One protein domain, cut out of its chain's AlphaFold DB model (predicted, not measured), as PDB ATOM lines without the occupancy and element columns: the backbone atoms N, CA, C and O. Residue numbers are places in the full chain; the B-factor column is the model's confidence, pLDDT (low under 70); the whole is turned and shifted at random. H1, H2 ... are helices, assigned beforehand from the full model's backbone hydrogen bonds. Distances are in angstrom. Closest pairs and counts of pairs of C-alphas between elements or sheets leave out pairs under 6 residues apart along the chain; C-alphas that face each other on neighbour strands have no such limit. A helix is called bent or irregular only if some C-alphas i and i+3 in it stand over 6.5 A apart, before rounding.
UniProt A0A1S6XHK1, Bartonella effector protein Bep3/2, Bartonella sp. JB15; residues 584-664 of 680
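What this domain is: This is residues 584 to 664 of the 680 residues of the protein "Bartonella effector protein Bep3/2" of Bartonella sp. JB15 (UniProt A0A1S6XHK1). Two long helices, H3 and H6, run opposite ways along the length of an elongated body and cross at 51 degrees, and a hairpin of two short helices sits at each end. H1 and H2 make the hairpin at one end and H4 and H5 the one at the other, where both pack on H6, H5 on its residues 646 to 650. The printed part has 81 residues with six named helices, H1 to H6 in order along the chain, and no named strand; its class is all helix. It is compact, with a radius of gyration of the C-alphas of 13.3 A, and spans 39 by 22 by 22 A.

Where its parts are: H3, residues 605 to 621, is 24.1 A from first to last C-alpha and begins with C-alpha 605 at (-18.960, 46.400, -1.551). H6, residues 646 to 662, is 24.5 A long and ends with C-alpha 662 at (-8.247, 43.094, 9.221). H1, residues 584 to 591, begins with C-alpha 584 at (-17.038, 30.936, 1.611) and is 10.5 A long. H2, residues 594 to 602, is 13.3 A long and irregular, but only just: C-alphas 595 and 598 are 6.6 A apart. H4, residues 624 to 631, is 10.5 A long, and H5, residues 635 to 642, is 10.3 A long.

How they stand to each other: H6 is the hub, touching H2, H3, H4 and H5. H6 and H3 only just touch, with 3 pairs of C-alphas within 8 A, through residues 656 to 659 and 615 to 618; the closest C-alphas, of Ile 615 and Val 656, are 7.5 A apart, at a steep tilt of 51 degrees, opposite ways. H5 touches residues 646 to 650 of H6, about perpendicular at 84 degrees, with the closest C-alphas, of Ser 639 and Glu 646, 5.4 A apart. H4 touches H6 at 85 degrees, about perpendicular, closest at the C-alphas of Leu 630 and Thr 653, 5.7 A. H4 and H5 form a helical hairpin at a shallow tilt of 29 degrees; the C-alphas of Glu 626 and Leu 638 are closest, 5.7 A. H1 and H2 form another, at 32 degrees, only just short of steep, with the C-alphas of Ile 589 and Gln 597 closest, 5.5 A. H2 and H3 touch only at the corner, and only just, with 3 pairs of C-alphas within 8 A. H1 and H2 are apart from H4 and H5. Every O i to N i+4 pair is within hydrogen-bond range in H1, H3, H4, H5 and H6; in H2 3 of 5 are.

The domain as a whole: The two C-alphas farthest apart, of Ser 603 and Glu 640, are 38.9 A apart. The printed part has no cut, and its five links between helices are tight. The mean pLDDT of the printed part is 87.6, and residue 664 alone is under 70.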
ATOM      1  N   LYS A 584     -18.282  31.586   2.034       89.69
ATOM      2  CA  LYS A 584     -17.038  30.936   1.611       89.69
ATOM      3  C   LYS A 584     -16.063  31.964   1.038       89.69
ATOM      4  O   LYS A 584     -14.883  31.915   1.346       89.69
ATOM      5  N   GLU A 585     -16.577  32.962   0.332       90.00
ATOM      6  CA  GLU A 585     -15.832  34.084  -0.225       90.00
ATOM      7  C   GLU A 585     -15.146  34.920   0.865       90.00
ATOM      8  O   GLU A 585     -13.970  35.257   0.736       90.00
ATOM      9  N   ILE A 586     -15.840  35.224   1.972       89.12
ATOM     10  CA  ILE A 586     -15.217  35.907   3.117       89.12
ATOM     11  C   ILE A 586     -14.153  35.021   3.761       89.12
ATOM     12  O   ILE A 586     -13.074  35.510   4.091       89.12
ATOM     13  N   GLN A 587     -14.426  33.728   3.937       88.75
ATOM     14  CA  GLN A 587     -13.444  32.796   4.495       88.75
ATOM     15  C   GLN A 587     -12.191  32.696   3.615       88.75
ATOM     16  O   GLN A 587     -11.077  32.735   4.136       88.75
ATOM     17  N   ASP A 588     -12.356  32.647   2.294       88.19
ATOM     18  CA  ASP A 588     -11.261  32.630   1.325       88.19
ATOM     19  C   ASP A 588     -10.442  33.926   1.400       88.19
ATOM     20  O   ASP A 588      -9.214  33.869   1.453       88.19
ATOM     21  N   ILE A 589     -11.098  35.090   1.526       86.62
ATOM     22  CA  ILE A 589     -10.416  36.373   1.762       86.62
ATOM     23  C   ILE A 589      -9.608  36.340   3.062       86.62
ATOM     24  O   ILE A 589      -8.462  36.782   3.068       86.62
ATOM     25  N   LEU A 590     -10.157  35.805   4.157       83.62
ATOM     26  CA  LEU A 590      -9.446  35.707   5.439       83.62
ATOM     27  C   LEU A 590      -8.217  34.782   5.372       83.62
ATOM     28  O   LEU A 590      -7.304  34.935   6.184       83.62
ATOM     29  N   ASN A 591      -8.174  33.866   4.401       83.81
ATOM     30  CA  ASN A 591      -7.043  32.974   4.151       83.81
ATOM     31  C   ASN A 591      -5.983  33.572   3.200       83.81
ATOM     32  O   ASN A 591      -4.896  33.005   3.078       83.81
ATOM     33  N   LEU A 592      -6.254  34.706   2.538       84.06
ATOM     34  CA  LEU A 592      -5.275  35.385   1.678       84.06
ATOM     35  C   LEU A 592      -4.117  35.999   2.489       84.06
ATOM     36  O   LEU A 592      -4.277  36.298   3.676       84.06
ATOM     37  N   PRO A 593      -2.961  36.282   1.858       81.44
ATOM     38  CA  PRO A 593      -1.906  37.095   2.461       81.44
ATOM     39  C   PRO A 593      -2.433  38.450   2.954       81.44
ATOM     40  O   PRO A 593      -3.246  39.088   2.281       81.44
ATOM     41  N   LYS A 594      -1.973  38.905   4.130       76.88
ATOM     42  CA  LYS A 594      -2.533  40.073   4.850       76.88
ATOM     43  C   LYS A 594      -2.596  41.357   4.012       76.88
ATOM     44  O   LYS A 594      -3.507  42.162   4.181       76.88
ATOM     45  N   ASP A 595      -1.639  41.554   3.115       77.62
ATOM     46  CA  ASP A 595      -1.542  42.693   2.199       77.62
ATOM     47  C   ASP A 595      -2.592  42.669   1.070       77.62
ATOM     48  O   ASP A 595      -2.931  43.721   0.519       77.62
ATOM     49  N   MET A 596      -3.146  41.494   0.762       82.69
ATOM     50  CA  MET A 596      -4.187  41.296  -0.250       82.69
ATOM     51  C   MET A 596      -5.600  41.289   0.339       82.69
ATOM     52  O   MET A 596      -6.533  41.714  -0.343       82.69
ATOM     53  N   GLN A 597      -5.768  40.882   1.604       84.56
ATOM     54  CA  GLN A 597      -7.082  40.776   2.258       84.56
ATOM     55  C   GLN A 597      -7.879  42.085   2.182       84.56
ATOM     56  O   GLN A 597      -9.043  42.103   1.781       84.56
ATOM     57  N   LYS A 598      -7.229  43.206   2.525       81.06
ATOM     58  CA  LYS A 598      -7.874  44.524   2.546       81.06
ATOM     59  C   LYS A 598      -8.311  44.967   1.149       81.06
ATOM     60  O   LYS A 598      -9.446  45.398   0.985       81.06
ATOM     61  N   LYS A 599      -7.447  44.794   0.144       83.25
ATOM     62  CA  LYS A 599      -7.762  45.134  -1.254       83.25
ATOM     63  C   LYS A 599      -8.912  44.288  -1.792       83.25
ATOM     64  O   LYS A 599      -9.783  44.820  -2.473       83.25
ATOM     65  N   ALA A 600      -8.932  42.992  -1.476       83.75
ATOM     66  CA  ALA A 600     -10.001  42.088  -1.888       83.75
ATOM     67  C   ALA A 600     -11.357  42.505  -1.296       83.75
ATOM     68  O   ALA A 600     -12.355  42.540  -2.013       83.75
ATOM     69  N   LEU A 601     -11.379  42.905  -0.018       83.81
ATOM     70  CA  LEU A 601     -12.595  43.381   0.641       83.81
ATOM     71  C   LEU A 601     -13.042  44.761   0.126       83.81
ATOM     72  O   LEU A 601     -14.231  44.982  -0.073       83.81
ATOM     73  N   GLU A 602     -12.106  45.682  -0.127       82.19
ATOM     74  CA  GLU A 602     -12.394  47.011  -0.699       82.19
ATOM     75  C   GLU A 602     -12.911  46.933  -2.143       82.19
ATOM     76  O   GLU A 602     -13.710  47.768  -2.560       82.19
ATOM     77  N   SER A 603     -12.497  45.910  -2.894       85.00
ATOM     78  CA  SER A 603     -12.923  45.699  -4.282       85.00
ATOM     79  C   SER A 603     -14.358  45.167  -4.403       85.00
ATOM     80  O   SER A 603     -14.902  45.153  -5.505       85.00
ATOM     81  N   SER A 604     -14.984  44.734  -3.300       88.81
ATOM     82  CA  SER A 604     -16.337  44.165  -3.295       88.81
ATOM     83  C   SER A 604     -17.217  44.771  -2.190       88.81
ATOM     84  O   SER A 604     -17.172  44.333  -1.034       88.81
ATOM     85  N   PRO A 605     -18.080  45.752  -2.524       88.25
ATOM     86  CA  PRO A 605     -18.960  46.400  -1.551       88.25
ATOM     87  C   PRO A 605     -19.907  45.438  -0.820       88.25
ATOM     88  O   PRO A 605     -20.171  45.617   0.368       88.25
ATOM     89  N   SER A 606     -20.408  44.399  -1.499       89.75
ATOM     90  CA  SER A 606     -21.313  43.408  -0.900       89.75
ATOM     91  C   SER A 606     -20.617  42.569   0.171       89.75
ATOM     92  O   SER A 606     -21.158  42.410   1.267       89.75
ATOM     93  N   LEU A 607     -19.395  42.103  -0.103       89.06
ATOM     94  CA  LEU A 607     -18.575  41.361   0.859       89.06
ATOM     95  C   LEU A 607     -18.164  42.252   2.036       89.06
ATOM     96  O   LEU A 607     -18.180  41.811   3.183       89.06
ATOM     97  N   HIS A 608     -17.881  43.533   1.791       86.06
ATOM     98  CA  HIS A 608     -17.607  44.486   2.866       86.06
ATOM     99  C   HIS A 608     -18.814  44.678   3.807       86.06
ATOM    100  O   HIS A 608     -18.656  44.717   5.030       86.06
ATOM    101  N   ILE A 609     -20.034  44.755   3.258       87.25
ATOM    102  CA  ILE A 609     -21.275  44.822   4.048       87.25
ATOM    103  C   ILE A 609     -21.480  43.532   4.851       87.25
ATOM    104  O   ILE A 609     -21.785  43.602   6.043       87.25
ATOM    105  N   GLU A 610     -21.299  42.366   4.225       91.56
ATOM    106  CA  GLU A 610     -21.408  41.066   4.896       91.56
ATOM    107  C   GLU A 610     -20.421  40.958   6.066       91.56
ATOM    108  O   GLU A 610     -20.818  40.632   7.188       91.56
ATOM    109  N   PHE A 611     -19.158  41.312   5.828       89.69
ATOM    110  CA  PHE A 611     -18.093  41.306   6.825       89.69
ATOM    111  C   PHE A 611     -18.420  42.197   8.031       89.69
ATOM    112  O   PHE A 611     -18.363  41.749   9.178       89.69
ATOM    113  N   ASN A 612     -18.827  43.448   7.790       88.69
ATOM    114  CA  ASN A 612     -19.189  44.369   8.870       88.69
ATOM    115  C   ASN A 612     -20.419  43.874   9.641       88.69
ATOM    116  O   ASN A 612     -20.461  43.969  10.870       88.69
ATOM    117  N   LYS A 613     -21.408  43.300   8.945       91.12
ATOM    118  CA  LYS A 613     -22.584  42.692   9.577       91.12
ATOM    119  C   LYS A 613     -22.191  41.519  10.474       91.12
ATOM    120  O   LYS A 613     -22.684  41.429  11.596       91.12
ATOM    121  N   PHE A 614     -21.290  40.653  10.014       93.06
ATOM    122  CA  PHE A 614     -20.761  39.546  10.809       93.06
ATOM    123  C   PHE A 614     -20.081  40.046  12.091       93.06
ATOM    124  O   PHE A 614     -20.439  39.604  13.184       93.06
ATOM    125  N   ILE A 615     -19.164  41.015  11.985       90.62
ATOM    126  CA  ILE A 615     -18.454  41.569  13.148       90.62
ATOM    127  C   ILE A 615     -19.417  42.221  14.139       90.62
ATOM    128  O   ILE A 615     -19.330  41.957  15.339       90.62
ATOM    129  N   ASN A 616     -20.366  43.018  13.650       89.88
ATOM    130  CA  ASN A 616     -21.364  43.658  14.503       89.88
ATOM    131  C   ASN A 616     -22.231  42.625  15.231       89.88
ATOM    132  O   ASN A 616     -22.482  42.778  16.425       89.88
ATOM    133  N   ASN A 617     -22.624  41.542  14.556       92.75
ATOM    134  CA  ASN A 617     -23.379  40.459  15.183       92.75
ATOM    135  C   ASN A 617     -22.565  39.739  16.267       92.75
ATOM    136  O   ASN A 617     -23.117  39.430  17.317       92.75
ATOM    137  N   VAL A 618     -21.264  39.505  16.056       92.25
ATOM    138  CA  VAL A 618     -20.378  38.906  17.072       92.25
ATOM    139  C   VAL A 618     -20.244  39.815  18.293       92.25
ATOM    140  O   VAL A 618     -20.416  39.355  19.421       92.25
ATOM    141  N   VAL A 619     -19.944  41.100  18.075       89.19
ATOM    142  CA  VAL A 619     -19.757  42.087  19.151       89.19
ATOM    143  C   VAL A 619     -21.047  42.297  19.935       89.19
ATOM    144  O   VAL A 619     -20.997  42.440  21.151       89.19
ATOM    145  N   TYR A 620     -22.195  42.283  19.257       92.25
ATOM    146  CA  TYR A 620     -23.489  42.337  19.920       92.25
ATOM    147  C   TYR A 620     -23.753  41.051  20.711       92.25
ATOM    148  O   TYR A 620     -24.079  41.120  21.889       92.25
ATOM    149  N   ARG A 621     -23.571  39.871  20.102       95.06
ATOM    150  CA  ARG A 621     -23.927  38.577  20.704       95.06
ATOM    151  C   ARG A 621     -23.083  38.211  21.920       95.06
ATOM    152  O   ARG A 621     -23.609  37.546  22.813       95.06
ATOM    153  N   LEU A 622     -21.809  38.584  21.978       93.62
ATOM    154  CA  LEU A 622     -20.929  38.247  23.100       93.62
ATOM    155  C   LEU A 622     -20.966  39.325  24.186       93.62
ATOM    156  O   LEU A 622     -20.897  40.517  23.908       93.62
ATOM    157  N   SER A 623     -21.035  38.905  25.447       93.25
ATOM    158  CA  SER A 623     -20.855  39.809  26.584       93.25
ATOM    159  C   SER A 623     -19.413  40.321  26.639       93.25
ATOM    160  O   SER A 623     -18.497  39.754  26.040       93.25
ATOM    161  N   SER A 624     -19.178  41.379  27.416       89.62
ATOM    162  CA  SER A 624     -17.829  41.926  27.604       89.62
ATOM    163  C   SER A 624     -16.845  40.902  28.185       89.62
ATOM    164  O   SER A 624     -15.665  40.916  27.829       89.62
ATOM    165  N   ILE A 625     -17.325  39.997  29.044       91.25
ATOM    166  CA  ILE A 625     -16.529  38.917  29.638       91.25
ATOM    167  C   ILE A 625     -16.233  37.847  28.584       91.25
ATOM    168  O   ILE A 625     -15.069  37.524  28.370       91.25
ATOM    169  N   GLU A 626     -17.246  37.363  27.865       93.94
ATOM    170  CA  GLU A 626     -17.069  36.362  26.801       93.94
ATOM    171  C   GLU A 626     -16.119  36.865  25.711       93.94
ATOM    172  O   GLU A 626     -15.196  36.162  25.305       93.94
ATOM    173  N   TYR A 627     -16.272  38.120  25.284       90.06
ATOM    174  CA  TYR A 627     -15.385  38.729  24.297       90.06
ATOM    175  C   TYR A 627     -13.939  38.852  24.806       90.06
ATOM    176  O   TYR A 627     -12.982  38.705  24.038       90.06
ATOM    177  N   LYS A 628     -13.751  39.094  26.111       87.94
ATOM    178  CA  LYS A 628     -12.427  39.115  26.746       87.94
ATOM    179  C   LYS A 628     -11.798  37.721  26.771       87.94
ATOM    180  O   LYS A 628     -10.616  37.607  26.451       87.94
ATOM    181  N   GLU A 629     -12.561  36.686  27.110       89.31
ATOM    182  CA  GLU A 629     -12.077  35.300  27.102       89.31
ATOM    183  C   GLU A 629     -11.758  34.813  25.681       89.31
ATOM    184  O   GLU A 629     -10.711  34.196  25.477       89.31
ATOM    185  N   LEU A 630     -12.549  35.217  24.678       89.44
ATOM    186  CA  LEU A 630     -12.235  35.029  23.256       89.44
ATOM    187  C   LEU A 630     -10.887  35.666  22.891       89.44
ATOM    188  O   LEU A 630     -10.027  35.012  22.307       89.44
ATOM    189  N   CYS A 631     -10.654  36.926  23.275       82.06
ATOM    190  CA  CYS A 631      -9.397  37.621  22.968       82.06
ATOM    191  C   CYS A 631      -8.166  37.002  23.648       82.06
ATOM    192  O   CYS A 631      -7.055  37.168  23.147       82.06
ATOM    193  N   LYS A 632      -8.346  36.334  24.792       83.94
ATOM    194  CA  LYS A 632      -7.284  35.615  25.512       83.94
ATOM    195  C   LYS A 632      -7.081  34.181  25.021       83.94
ATOM    196  O   LYS A 632      -6.199  33.509  25.543       83.94
ATOM    197  N   ALA A 633      -7.901  33.708  24.078       88.00
ATOM    198  CA  ALA A 633      -7.949  32.308  23.667       88.00
ATOM    199  C   ALA A 633      -8.248  31.333  24.831       88.00
ATOM    200  O   ALA A 633      -7.773  30.200  24.845       88.00
ATOM    201  N   ASN A 634      -9.056  31.758  25.812       88.06
ATOM    202  CA  ASN A 634      -9.522  30.888  26.893       88.06
ATOM    203  C   ASN A 634     -10.768  30.109  26.448       88.06
ATOM    204  O   ASN A 634     -11.908  30.491  26.725       88.06
ATOM    205  N   TYR A 635     -10.535  29.023  25.712       91.62
ATOM    206  CA  TYR A 635     -11.597  28.246  25.070       91.62
ATOM    207  C   TYR A 635     -12.550  27.598  26.067       91.62
ATOM    208  O   TYR A 635     -13.752  27.589  25.823       91.62
ATOM    209  N   LYS A 636     -12.031  27.114  27.200       90.19
ATOM    210  CA  LYS A 636     -12.834  26.477  28.243       90.19
ATOM    211  C   LYS A 636     -13.852  27.457  28.823       90.19
ATOM    212  O   LYS A 636     -15.051  27.217  28.705       90.19
ATOM    213  N   ALA A 637     -13.391  28.603  29.330       91.88
ATOM    214  CA  ALA A 637     -14.281  29.614  29.907       91.88
ATOM    215  C   ALA A 637     -15.279  30.169  28.878       91.88
ATOM    216  O   ALA A 637     -16.447  30.389  29.199       91.88
ATOM    217  N   LEU A 638     -14.843  30.364  27.625       92.94
ATOM    218  CA  LEU A 638     -15.736  30.787  26.546       92.94
ATOM    219  C   LEU A 638     -16.809  29.726  26.256       92.94
ATOM    220  O   LEU A 638     -17.981  30.071  26.124       92.94
ATOM    221  N   SER A 639     -16.425  28.449  26.181       94.00
ATOM    222  CA  SER A 639     -17.342  27.338  25.909       94.00
ATOM    223  C   SER A 639     -18.400  27.176  27.005       94.00
ATOM    224  O   SER A 639     -19.582  27.028  26.696       94.00
ATOM    225  N   GLU A 640     -17.997  27.297  28.273       92.44
ATOM    226  CA  GLU A 640     -18.872  27.204  29.445       92.44
ATOM    227  C   GLU A 640     -19.837  28.397  29.522       92.44
ATOM    228  O   GLU A 640     -21.037  28.210  29.716       92.44
ATOM    229  N   SER A 641     -19.340  29.622  29.308       93.56
ATOM    230  CA  SER A 641     -20.168  30.836  29.359       93.56
ATOM    231  C   SER A 641     -21.166  30.922  28.207       93.56
ATOM    232  O   SER A 641     -22.312  31.314  28.415       93.56
ATOM    233  N   VAL A 642     -20.754  30.563  26.988       93.88
ATOM    234  CA  VAL A 642     -21.626  30.649  25.806       93.88
ATOM    235  C   VAL A 642     -22.549  29.432  25.710       93.88
ATOM    236  O   VAL A 642     -23.646  29.565  25.180       93.88
ATOM    237  N   GLY A 643     -22.155  28.275  26.251       93.81
ATOM    238  CA  GLY A 643     -22.896  27.018  26.139       93.81
ATOM    239  C   GLY A 643     -22.676  26.336  24.785       93.81
ATOM    240  O   GLY A 643     -23.628  26.123  24.041       93.81
ATOM    241  N   ILE A 644     -21.418  26.037  24.452       93.38
ATOM    242  CA  ILE A 644     -20.983  25.379  23.199       93.38
ATOM    243  C   ILE A 644     -19.807  24.424  23.471       93.38
ATOM    244  O   ILE A 644     -19.304  24.366  24.593       93.38
ATOM    245  N   SER A 645     -19.339  23.679  22.466       92.88
ATOM    246  CA  SER A 645     -18.101  22.891  22.581       92.88
ATOM    247  C   SER A 645     -16.827  23.749  22.596       92.88
ATOM    248  O   SER A 645     -16.782  24.859  22.052       92.88
ATOM    249  N   GLU A 646     -15.742  23.215  23.166       92.25
ATOM    250  CA  GLU A 646     -14.414  23.833  23.053       92.25
ATOM    251  C   GLU A 646     -13.922  23.893  21.598       92.25
ATOM    252  O   GLU A 646     -13.315  24.890  21.198       92.25
ATOM    253  N   LYS A 647     -14.230  22.878  20.777       89.62
ATOM    254  CA  LYS A 647     -13.984  22.881  19.322       89.62
ATOM    255  C   LYS A 647     -14.632  24.103  18.662       89.62
ATOM    256  O   LYS A 647     -13.971  24.827  17.913       89.62
ATOM    257  N   LYS A 648     -15.892  24.394  18.994       91.00
ATOM    258  CA  LYS A 648     -16.625  25.552  18.469       91.00
ATOM    259  C   LYS A 648     -16.092  26.874  19.024       91.00
ATOM    260  O   LYS A 648     -15.936  27.827  18.266       91.00
ATOM    261  N   ALA A 649     -15.700  26.924  20.298       92.94
ATOM    262  CA  ALA A 649     -15.029  28.084  20.895       92.94
ATOM    263  C   ALA A 649     -13.695  28.421  20.193       92.94
ATOM    264  O   ALA A 649     -13.410  29.593  19.918       92.94
ATOM    265  N   ARG A 650     -12.897  27.404  19.839       90.50
ATOM    266  CA  ARG A 650     -11.670  27.562  19.037       90.50
ATOM    267  C   ARG A 650     -11.979  28.083  17.633       90.50
ATOM    268  O   ARG A 650     -11.309  29.006  17.170       90.50
ATOM    269  N   LEU A 651     -13.012  27.547  16.982       90.25
ATOM    270  CA  LEU A 651     -13.457  27.991  15.658       90.25
ATOM    271  C   LEU A 651     -13.909  29.459  15.663       90.25
ATOM    272  O   LEU A 651     -13.423  30.246  14.852       90.25
ATOM    273  N   ILE A 652     -14.754  29.851  16.623       91.38
ATOM    274  CA  ILE A 652     -15.165  31.247  16.845       91.38
ATOM    275  C   ILE A 652     -13.935  32.135  17.009       91.38
ATOM    276  O   ILE A 652     -13.800  33.141  16.316       91.38
ATOM    277  N   THR A 653     -13.013  31.746  17.894       88.94
ATOM    278  CA  THR A 653     -11.805  32.531  18.167       88.94
ATOM    279  C   THR A 653     -10.965  32.703  16.901       88.94
ATOM    280  O   THR A 653     -10.575  33.825  16.589       88.94
ATOM    281  N   LYS A 654     -10.749  31.636  16.119       87.19
ATOM    282  CA  LYS A 654     -10.003  31.686  14.851       87.19
ATOM    283  C   LYS A 654     -10.620  32.680  13.865       87.19
ATOM    284  O   LYS A 654      -9.920  33.563  13.368       87.19
ATOM    285  N   VAL A 655     -11.919  32.548  13.591       88.25
ATOM    286  CA  VAL A 655     -12.617  33.381  12.598       88.25
ATOM    287  C   VAL A 655     -12.655  34.842  13.052       88.25
ATOM    288  O   VAL A 655     -12.267  35.740  12.304       88.25
ATOM    289  N   VAL A 656     -13.049  35.092  14.304       88.81
ATOM    290  CA  VAL A 656     -13.204  36.450  14.845       88.81
ATOM    291  C   VAL A 656     -11.861  37.169  14.964       88.81
ATOM    292  O   VAL A 656     -11.771  38.350  14.628       88.81
ATOM    293  N   MET A 657     -10.799  36.481  15.396       84.88
ATOM    294  CA  MET A 657      -9.472  37.093  15.503       84.88
ATOM    295  C   MET A 657      -8.891  37.438  14.131       84.88
ATOM    296  O   MET A 657      -8.339  38.529  13.984       84.88
ATOM    297  N   SER A 658      -9.097  36.587  13.122       83.12
ATOM    298  CA  SER A 658      -8.696  36.881  11.736       83.12
ATOM    299  C   SER A 658      -9.390  38.146  11.217       83.12
ATOM    300  O   SER A 658      -8.744  39.044  10.681       83.12
ATOM    301  N   CYS A 659     -10.692  38.289  11.482       83.44
ATOM    302  CA  CYS A 659     -11.435  39.498  11.120       83.44
ATOM    303  C   CYS A 659     -10.957  40.740  11.896       83.44
ATOM    304  O   CYS A 659     -10.830  41.827  11.337       83.44
ATOM    305  N   LYS A 660     -10.662  40.601  13.194       79.00
ATOM    306  CA  LYS A 660     -10.199  41.712  14.040       79.00
ATOM    307  C   LYS A 660      -8.853  42.273  13.587       79.00
ATOM    308  O   LYS A 660      -8.628  43.478  13.707       79.00
ATOM    309  N   GLU A 661      -7.953  41.422  13.102       74.88
ATOM    310  CA  GLU A 661      -6.689  41.874  12.521       74.88
ATOM    311  C   GLU A 661      -6.908  42.717  11.264       74.88
ATOM    312  O   GLU A 661      -6.261  43.755  11.130       74.88
ATOM    313  N   LEU A 662      -7.868  42.337  10.416       76.00
ATOM    314  CA  LEU A 662      -8.247  43.094   9.221       76.00
ATOM    315  C   LEU A 662      -8.847  44.472   9.560       76.00
ATOM    316  O   LEU A 662      -8.614  45.444   8.844       76.00
ATOM    317  N   CYS A 663      -9.560  44.584  10.686       70.44
ATOM    318  CA  CYS A 663     -10.139  45.844  11.167       70.44
ATOM    319  C   CYS A 663      -9.133  46.805  11.829       70.44
ATOM    320  O   CYS A 663      -9.494  47.950  12.115       70.44
ATOM    321  N   ARG A 664      -7.894  46.389  12.141       60.97
ATOM    322  CA  ARG A 664      -6.918  47.298  12.771       60.97
ATOM    323  C   ARG A 664      -6.391  48.307  11.742       60.97
ATOM    324  O   ARG A 664      -5.821  47.891  10.734       60.97
TER     325      ARG A 664